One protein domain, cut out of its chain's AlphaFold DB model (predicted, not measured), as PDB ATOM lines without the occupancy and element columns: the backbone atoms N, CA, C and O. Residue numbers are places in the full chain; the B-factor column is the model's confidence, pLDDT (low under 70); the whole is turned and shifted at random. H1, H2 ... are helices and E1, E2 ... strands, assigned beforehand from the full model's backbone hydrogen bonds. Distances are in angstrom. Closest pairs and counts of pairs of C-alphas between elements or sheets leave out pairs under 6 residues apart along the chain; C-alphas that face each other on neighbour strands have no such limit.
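What this domain is: This is residues 190 to 255 of the 311 residues of an uncharacterized protein of marine sediment metagenome (UniProt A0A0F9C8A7). A twisted antiparallel meander, E1, E2 and E3 side by side in that order, has short helix H1 packed across one end, while long helix H2 leads off the other end, making an L. Residues 245 to 255, of which 245 to 252 belong to H2, stick out. The printed part has 66 residues with two named helices and three named strands, H1 E1 E2 E3 H2, class mixed; it is compact, radius of gyration of the C-alphas 12.4 A, spanning 31 by 27 by 18 A.

How they stand to each other: Start at H1, residues 194 to 200, height over the sheet 6.9 A; O i to N i+4 pairs within hydrogen-bond range are 1 of 3, O i to N i+3 4 of 4. Next, E1, residues 206 to 209, and E2, residues 215 to 222, form a hairpin; N 208 and O 217 are 2.9 A apart. E2 and E3, residues 225 to 230, form another; N 218 and O 229 are 2.8 A apart. The closest C-alphas of H1 and E3 are those of Ala 196 and Gly 226, 4.6 A. H2, residues 236 to 252, with every O i to N i+4 pair within range, is on the sheet, apart from H1; its closest C-alphas with E3 are Ser 236 and Ala 230, 4.6 A.

Where its parts are: Find C-alpha 194 at (-74.810, 46.739, 128.176), where H1 begins; H2 runs 24.4 A to C-alpha 252 at (-65.754, 59.881, 120.955).

The domain as a whole: The printed part has no cut, its four links are tight, and residues 222 to 224 have pLDDT under 70.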
ATOM      1  N   ARG A 190     -75.152  41.453 118.488       89.25
ATOM      2  CA  ARG A 190     -74.093  41.814 119.422       89.25
ATOM      3  C   ARG A 190     -74.417  41.192 120.775       89.25
ATOM      4  O   ARG A 190     -75.498  41.394 121.319       89.25
ATOM      5  N   LEU A 191     -73.478  40.413 121.288       89.00
ATOM      6  CA  LEU A 191     -73.577  39.696 122.550       89.00
ATOM      7  C   LEU A 191     -72.981  40.542 123.674       89.00
ATOM      8  O   LEU A 191     -72.098  41.368 123.443       89.00
ATOM      9  N   GLN A 192     -73.447  40.295 124.897       83.62
ATOM     10  CA  GLN A 192     -73.063  41.031 126.105       83.62
ATOM     11  C   GLN A 192     -73.370  42.528 126.032       83.62
ATOM     12  O   GLN A 192     -72.627  43.348 126.581       83.62
ATOM     13  N   ASP A 193     -74.458  42.886 125.357       86.31
ATOM     14  CA  ASP A 193     -74.813  44.282 125.188       86.31
ATOM     15  C   ASP A 193     -75.146  44.933 126.548       86.31
ATOM     16  O   ASP A 193     -75.981  44.408 127.295       86.31
ATOM     17  N   PRO A 194     -74.512  46.063 126.917       81.69
ATOM     18  CA  PRO A 194     -74.810  46.739 128.176       81.69
ATOM     19  C   PRO A 194     -76.258  47.228 128.279       81.69
ATOM     20  O   PRO A 194     -76.810  47.220 129.376       81.69
ATOM     21  N   LEU A 195     -76.889  47.621 127.165       82.44
ATOM     22  CA  LEU A 195     -78.291  48.041 127.167       82.44
ATOM     23  C   LEU A 195     -79.207  46.856 127.454       82.44
ATOM     24  O   LEU A 195     -80.181  47.010 128.182       82.44
ATOM     25  N   ALA A 196     -78.870  45.662 126.964       85.25
ATOM     26  CA  ALA A 196     -79.646  44.461 127.256       85.25
ATOM     27  C   ALA A 196     -79.678  44.115 128.752       85.25
ATOM     28  O   ALA A 196     -80.698  43.632 129.238       85.25
ATOM     29  N   LYS A 197     -78.622  44.439 129.512       79.06
ATOM     30  CA  LYS A 197     -78.631  44.282 130.979       79.06
ATOM     31  C   LYS A 197     -79.655  45.183 131.672       79.06
ATOM     32  O   LYS A 197     -80.241  44.773 132.663       79.06
ATOM     33  N   LEU A 198     -79.905  46.387 131.151       81.25
ATOM     34  CA  LEU A 198     -80.927  47.280 131.718       81.25
ATOM     35  C   LEU A 198     -82.340  46.699 131.572       81.25
ATOM     36  O   LEU A 198     -83.209  46.971 132.398       81.25
ATOM     37  N   TYR A 199     -82.563  45.910 130.521       80.88
ATOM     38  CA  TYR A 199     -83.833  45.235 130.269       80.88
ATOM     39  C   TYR A 199     -83.930  43.864 130.965       80.88
ATOM     40  O   TYR A 199     -85.039  43.439 131.280       80.88
ATOM     41  N   GLU A 200     -82.799  43.223 131.302       79.88
ATOM     42  CA  GLU A 200     -82.742  42.029 132.172       79.88
ATOM     43  C   GLU A 200     -83.393  42.298 133.533       79.88
ATOM     44  O   GLU A 200     -84.227  41.516 133.982       79.88
ATOM     45  N   GLU A 201     -83.050  43.420 134.175       74.94
ATOM     46  CA  GLU A 201     -83.553  43.768 135.514       74.94
ATOM     47  C   GLU A 201     -85.081  43.916 135.568       74.94
ATOM     48  O   GLU A 201     -85.678  43.789 136.637       74.94
ATOM     49  N   LYS A 202     -85.712  44.177 134.419       77.25
ATOM     50  CA  LYS A 202     -87.152  44.424 134.295       77.25
ATOM     51  C   LYS A 202     -87.921  43.278 133.638       77.25
ATOM     52  O   LYS A 202     -89.138  43.372 133.553       77.25
ATOM     53  N   ASP A 203     -87.234  42.223 133.191       78.94
ATOM     54  CA  ASP A 203     -87.800  41.147 132.356       78.94
ATOM     55  C   ASP A 203     -88.540  41.689 131.112       78.94
ATOM     56  O   ASP A 203     -89.576  41.183 130.679       78.94
ATOM     57  N   GLU A 204     -88.008  42.770 130.537       86.19
ATOM     58  CA  GLU A 204     -88.595  43.470 129.395       86.19
ATOM     59  C   GLU A 204     -87.754  43.272 128.127       86.19
ATOM     60  O   GLU A 204     -86.599  42.848 128.158       86.19
ATOM     61  N   LYS A 205     -88.347  43.595 126.973       89.00
ATOM     62  CA  LYS A 205     -87.654  43.622 125.682       89.00
ATOM     63  C   LYS A 205     -87.896  44.953 125.000       89.00
ATOM     64  O   LYS A 205     -89.033  45.427 124.955       89.00
ATOM     65  N   LEU A 206     -86.849  45.523 124.411       90.00
ATOM     66  CA  LEU A 206     -86.995  46.697 123.560       90.00
ATOM     67  C   LEU A 206     -87.144  46.262 122.108       90.00
ATOM     68  O   LEU A 206     -86.271  45.592 121.560       90.00
ATOM     69  N   TYR A 207     -88.224  46.704 121.472       91.94
ATOM     70  CA  TYR A 207     -88.452  46.530 120.043       91.94
ATOM     71  C   TYR A 207     -88.367  47.882 119.350       91.94
ATOM     72  O   TYR A 207     -89.163  48.776 119.637       91.94
ATOM     73  N   ILE A 208     -87.442  48.017 118.405       91.69
ATOM     74  CA  ILE A 208     -87.330  49.211 117.566       91.69
ATOM     75  C   ILE A 208     -87.908  48.865 116.200       91.69
ATOM     76  O   ILE A 208     -87.426  47.954 115.521       91.69
ATOM     77  N   LYS A 209     -88.967  49.580 115.822       92.69
ATOM     78  CA  LYS A 209     -89.684  49.409 114.556       92.69
ATOM     79  C   LYS A 209     -89.367  50.555 113.605       92.69
ATOM     80  O   LYS A 209     -89.077  51.659 114.061       92.69
ATOM     81  N   ASP A 210     -89.421  50.290 112.306       90.31
ATOM     82  CA  ASP A 210     -89.383  51.347 111.300       90.31
ATOM     83  C   ASP A 210     -90.766  51.975 111.060       90.31
ATOM     84  O   ASP A 210     -91.754  51.631 111.713       90.31
ATOM     85  N   GLU A 211     -90.822  52.922 110.124       89.50
ATOM     86  CA  GLU A 211     -92.028  53.677 109.761       89.50
ATOM     87  C   GLU A 211     -93.185  52.785 109.277       89.50
ATOM     88  O   GLU A 211     -94.346  53.162 109.415       89.50
ATOM     89  N   ASN A 212     -92.887  51.586 108.762       89.56
ATOM     90  CA  ASN A 212     -93.893  50.621 108.308       89.56
ATOM     91  C   ASN A 212     -94.354  49.678 109.433       89.56
ATOM     92  O   ASN A 212     -95.233  48.841 109.224       89.56
ATOM     93  N   GLY A 213     -93.774  49.803 110.630       89.25
ATOM     94  CA  GLY A 213     -94.046  48.937 111.772       89.25
ATOM     95  C   GLY A 213     -93.232  47.640 111.787       89.25
ATOM     96  O   GLY A 213     -93.434  46.825 112.698       89.25
ATOM     97  N   ASP A 214     -92.304  47.453 110.844       89.94
ATOM     98  CA  ASP A 214     -91.436  46.279 110.790       89.94
ATOM     99  C   ASP A 214     -90.339  46.380 111.854       89.94
ATOM    100  O   ASP A 214     -89.690  47.414 112.019       89.94
ATOM    101  N   VAL A 215     -90.111  45.293 112.597       90.69
ATOM    102  CA  VAL A 215     -89.081  45.265 113.644       90.69
ATOM    103  C   VAL A 215     -87.694  45.232 113.002       90.69
ATOM    104  O   VAL A 215     -87.390  44.370 112.175       90.69
ATOM    105  N   ARG A 216     -86.842  46.172 113.411       91.75
ATOM    106  CA  ARG A 216     -85.463  46.325 112.934       91.75
ATOM    107  C   ARG A 216     -84.464  45.824 113.951       91.75
ATOM    108  O   ARG A 216     -83.606  45.015 113.600       91.75
ATOM    109  N   LEU A 217     -84.623  46.270 115.195       92.88
ATOM    110  CA  LEU A 217     -83.753  45.910 116.304       92.88
ATOM    111  C   LEU A 217     -84.567  45.327 117.456       92.88
ATOM    112  O   LEU A 217     -85.670  45.795 117.755       92.88
ATOM    113  N   ILE A 218     -83.987  44.335 118.116       92.31
ATOM    114  CA  ILE A 218     -84.467  43.768 119.371       92.31
ATOM    115  C   ILE A 218     -83.334  43.885 120.380       92.31
ATOM    116  O   ILE A 218     -82.199  43.535 120.071       92.31
ATOM    117  N   ILE A 219     -83.637  44.376 121.576       91.31
ATOM    118  CA  ILE A 219     -82.737  44.268 122.721       91.31
ATOM    119  C   ILE A 219     -83.425  43.375 123.738       91.31
ATOM    120  O   ILE A 219     -84.511  43.711 124.221       91.31
ATOM    121  N   ASP A 220     -82.814  42.236 124.040       86.25
ATOM    122  CA  ASP A 220     -83.336  41.316 125.036       86.25
ATOM    123  C   ASP A 220     -82.240  40.652 125.864       86.25
ATOM    124  O   ASP A 220     -81.058  40.644 125.523       86.25
ATOM    125  N   TYR A 221     -82.649  40.122 127.011       81.44
ATOM    126  CA  TYR A 221     -81.825  39.221 127.790       81.44
ATOM    127  C   TYR A 221     -82.358  37.807 127.610       81.44
ATOM    128  O   TYR A 221     -83.306  37.379 128.272       81.44
ATOM    129  N   SER A 222     -81.778  37.077 126.664       68.69
ATOM    130  CA  SER A 222     -82.195  35.720 126.340       68.69
ATOM    131  C   SER A 222     -81.024  34.751 126.479       68.69
ATOM    132  O   SER A 222     -79.855  35.101 126.358       68.69
ATOM    133  N   PHE A 223     -81.320  33.503 126.854       67.00
ATOM    134  CA  PHE A 223     -80.299  32.464 127.065       67.00
ATOM    135  C   PHE A 223     -79.168  32.856 128.039       67.00
ATOM    136  O   PHE A 223     -78.048  32.354 127.925       67.00
ATOM    137  N   ALA A 224     -79.475  33.717 129.018       69.19
ATOM    138  CA  ALA A 224     -78.519  34.268 129.978       69.19
ATOM    139  C   ALA A 224     -77.339  35.017 129.322       69.19
ATOM    140  O   ALA A 224     -76.198  34.951 129.792       69.19
ATOM    141  N   VAL A 225     -77.628  35.699 128.212       78.12
ATOM    142  CA  VAL A 225     -76.753  36.637 127.511       78.12
ATOM    143  C   VAL A 225     -77.596  37.865 127.164       78.12
ATOM    144  O   VAL A 225     -78.729  37.739 126.712       78.12
ATOM    145  N   GLY A 226     -77.061  39.062 127.398       83.56
ATOM    146  CA  GLY A 226     -77.681  40.289 126.899       83.56
ATOM    147  C   GLY A 226     -77.380  40.452 125.413       83.56
ATOM    148  O   GLY A 226     -76.206  40.453 125.039       83.56
ATOM    149  N   GLU A 227     -78.404  40.569 124.576       88.19
ATOM    150  CA  GLU A 227     -78.276  40.578 123.121       88.19
ATOM    151  C   GLU A 227     -78.949  41.816 122.519       88.19
ATOM    152  O   GLU A 227     -80.054  42.207 122.895       88.19
ATOM    153  N   LEU A 228     -78.252  42.447 121.576       91.44
ATOM    154  CA  LEU A 228     -78.815  43.437 120.664       91.44
ATOM    155  C   LEU A 228     -78.799  42.820 119.273       91.44
ATOM    156  O   LEU A 228     -77.729  42.543 118.731       91.44
ATOM    157  N   GLU A 229     -79.971  42.595 118.697       91.25
ATOM    158  CA  GLU A 229     -80.149  41.866 117.447       91.25
ATOM    159  C   GLU A 229     -80.749  42.762 116.372       91.25
ATOM    160  O   GLU A 229     -81.805  43.359 116.568       91.25
ATOM    161  N   ALA A 230     -80.110  42.814 115.208       92.88
ATOM    162  CA  ALA A 230     -80.711  43.348 114.000       92.88
ATOM    163  C   ALA A 230     -81.355  42.198 113.224       92.88
ATOM    164  O   ALA A 230     -80.655  41.284 112.781       92.88
ATOM    165  N   ILE A 231     -82.679  42.233 113.064       91.38
ATOM    166  CA  ILE A 231     -83.465  41.080 112.585       91.38
ATOM    167  C   ILE A 231     -84.120  41.295 111.217       91.38
ATOM    168  O   ILE A 231     -84.748  40.388 110.666       91.38
ATOM    169  N   HIS A 232     -83.996  42.495 110.644       88.50
ATOM    170  CA  HIS A 232     -84.626  42.791 109.365       88.50
ATOM    171  C   HIS A 232     -83.989  41.962 108.229       88.50
ATOM    172  O   HIS A 232     -82.784  42.105 107.987       88.50
ATOM    173  N   PRO A 233     -84.764  41.179 107.447       83.19
ATOM    174  CA  PRO A 233     -84.219  40.211 106.489       83.19
ATOM    175  C   PRO A 233     -83.298  40.776 105.412       83.19
ATOM    176  O   PRO A 233     -82.526  40.019 104.843       83.19
ATOM    177  N   ASN A 234     -83.393  42.071 105.106       86.12
ATOM    178  CA  ASN A 234     -82.578  42.725 104.075       86.12
ATOM    179  C   ASN A 234     -81.681  43.840 104.618       86.12
ATOM    180  O   ASN A 234     -80.834  44.326 103.883       86.12
ATOM    181  N   LYS A 235     -81.900  44.279 105.863       87.69
ATOM    182  CA  LYS A 235     -81.246  45.482 106.415       87.69
ATOM    183  C   LYS A 235     -80.490  45.218 107.715       87.69
ATOM    184  O   LYS A 235     -79.786  46.100 108.179       87.69
ATOM    185  N   SER A 236     -80.555  43.996 108.250       87.44
ATOM    186  CA  SER A 236     -79.864  43.599 109.480       87.44
ATOM    187  C   SER A 236     -78.369  43.999 109.514       87.44
ATOM    188  O   SER A 236     -77.961  44.652 110.478       87.44
ATOM    189  N   PRO A 237     -77.561  43.735 108.463       85.19
ATOM    190  CA  PRO A 237     -76.174  44.202 108.391       85.19
ATOM    191  C   PRO A 237     -76.004  45.724 108.490       85.19
ATOM    192  O   PRO A 237     -75.145  46.216 109.222       85.19
ATOM    193  N   GLU A 238     -76.822  46.469 107.747       88.50
ATOM    194  CA  GLU A 238     -76.774  47.932 107.675       88.50
ATOM    195  C   GLU A 238     -77.212  48.560 109.000       88.50
ATOM    196  O   GLU A 238     -76.554  49.473 109.497       88.50
ATOM    197  N   ASP A 239     -78.272  48.016 109.600       88.81
ATOM    198  CA  ASP A 239     -78.810  48.440 110.890       88.81
ATOM    199  C   ASP A 239     -77.759  48.297 111.989       88.81
ATOM    200  O   ASP A 239     -77.512  49.245 112.735       88.81
ATOM    201  N   MET A 240     -77.069  47.152 112.061       87.94
ATOM    202  CA  MET A 240     -76.013  46.993 113.060       87.94
ATOM    203  C   MET A 240     -74.827  47.914 112.793       87.94
ATOM    204  O   MET A 240     -74.259  48.466 113.733       87.94
ATOM    205  N   LYS A 241     -74.449  48.122 111.529       87.56
ATOM    206  CA  LYS A 241     -73.373  49.058 111.187       87.56
ATOM    207  C   LYS A 241     -73.720  50.488 111.608       87.56
ATOM    208  O   LYS A 241     -72.847  51.199 112.108       87.56
ATOM    209  N   ALA A 242     -74.975  50.902 111.443       87.62
ATOM    210  CA  ALA A 242     -75.461  52.197 111.905       87.62
ATOM    211  C   ALA A 242     -75.405  52.303 113.437       87.62
ATOM    212  O   ALA A 242     -74.892  53.295 113.954       87.62
ATOM    213  N   VAL A 243     -75.835  51.261 114.159       86.88
ATOM    214  CA  VAL A 243     -75.727  51.193 115.628       86.88
ATOM    215  C   VAL A 243     -74.269  51.260 116.081       86.88
ATOM    216  O   VAL A 243     -73.941  52.057 116.953       86.88
ATOM    217  N   ASP A 244     -73.374  50.471 115.487       83.81
ATOM    218  CA  ASP A 244     -71.950  50.480 115.831       83.81
ATOM    219  C   ASP A 244     -71.332  51.864 115.558       83.81
ATOM    220  O   ASP A 244     -70.583  52.377 116.388       83.81
ATOM    221  N   THR A 245     -71.699  52.514 114.447       86.75
ATOM    222  CA  THR A 245     -71.249  53.879 114.119       86.75
ATOM    223  C   THR A 245     -71.742  54.893 115.149       86.75
ATOM    224  O   THR A 245     -70.941  55.675 115.655       86.75
ATOM    225  N   PHE A 246     -73.029  54.850 115.503       88.00
ATOM    226  CA  PHE A 246     -73.620  55.717 116.524       88.00
ATOM    227  C   PHE A 246     -72.949  55.528 117.889       88.00
ATOM    228  O   PHE A 246     -72.585  56.498 118.544       88.00
ATOM    229  N   MET A 247     -72.722  54.281 118.306       82.94
ATOM    230  CA  MET A 247     -72.078  53.992 119.588       82.94
ATOM    231  C   MET A 247     -70.617  54.450 119.609       82.94
ATOM    232  O   MET A 247     -70.156  54.977 120.617       82.94
ATOM    233  N   LEU A 248     -69.880  54.279 118.506       81.62
ATOM    234  CA  LEU A 248     -68.511  54.784 118.389       81.62
ATOM    235  C   LEU A 248     -68.455  56.313 118.403       81.62
ATOM    236  O   LEU A 248     -67.518  56.871 118.974       81.62
ATOM    237  N   ASP A 249     -69.431  56.981 117.788       86.56
ATOM    238  CA  ASP A 249     -69.558  58.434 117.854       86.56
ATOM    239  C   ASP A 249     -69.840  58.899 119.286       86.56
ATOM    240  O   ASP A 249     -69.106  59.736 119.802       86.56
ATOM    241  N   LEU A 250     -70.788  58.264 119.981       85.06
ATOM    242  CA  LEU A 250     -71.100  58.563 121.379       85.06
ATOM    243  C   LEU A 250     -69.894  58.364 122.314       85.06
ATOM    244  O   LEU A 250     -69.726  59.110 123.272       85.06
ATOM    245  N   VAL A 251     -69.033  57.377 122.046       82.06
ATOM    246  CA  VAL A 251     -67.790  57.174 122.814       82.06
ATOM    247  C   VAL A 251     -66.775  58.292 122.560       82.06
ATOM    248  O   VAL A 251     -66.075  58.700 123.485       82.06
ATOM    249  N   LYS A 252     -66.668  58.783 121.318       86.94
ATOM    250  CA  LYS A 252     -65.754  59.881 120.955       86.94
ATOM    251  C   LYS A 252     -66.269  61.244 121.412       86.94
ATOM    252  O   LYS A 252     -65.469  62.104 121.764       86.94
ATOM    253  N   ASN A 253     -67.586  61.411 121.408       88.19
ATOM    254  CA  ASN A 253     -68.310  62.638 121.704       88.19
ATOM    255  C   ASN A 253     -69.350  62.362 122.805       88.19
ATOM    256  O   ASN A 253     -70.555  62.386 122.535       88.19
ATOM    257  N   PRO A 254     -68.917  62.047 124.041       85.31
ATOM    258  CA  PRO A 254     -69.840  61.709 125.114       85.31
ATOM    259  C   PRO A 254     -70.713  62.918 125.439       85.31
ATOM    260  O   PRO A 254     -70.217  63.958 125.865       85.31
ATOM    261  N   LEU A 255     -72.021  62.763 125.236       85.31
ATOM    262  CA  LEU A 255     -73.017  63.763 125.589       85.31
ATOM    263  C   LEU A 255     -74.090  63.107 126.448       85.31
ATOM    264  O   LEU A 255     -74.788  62.184 126.022       85.31
TER     265      LEU A 255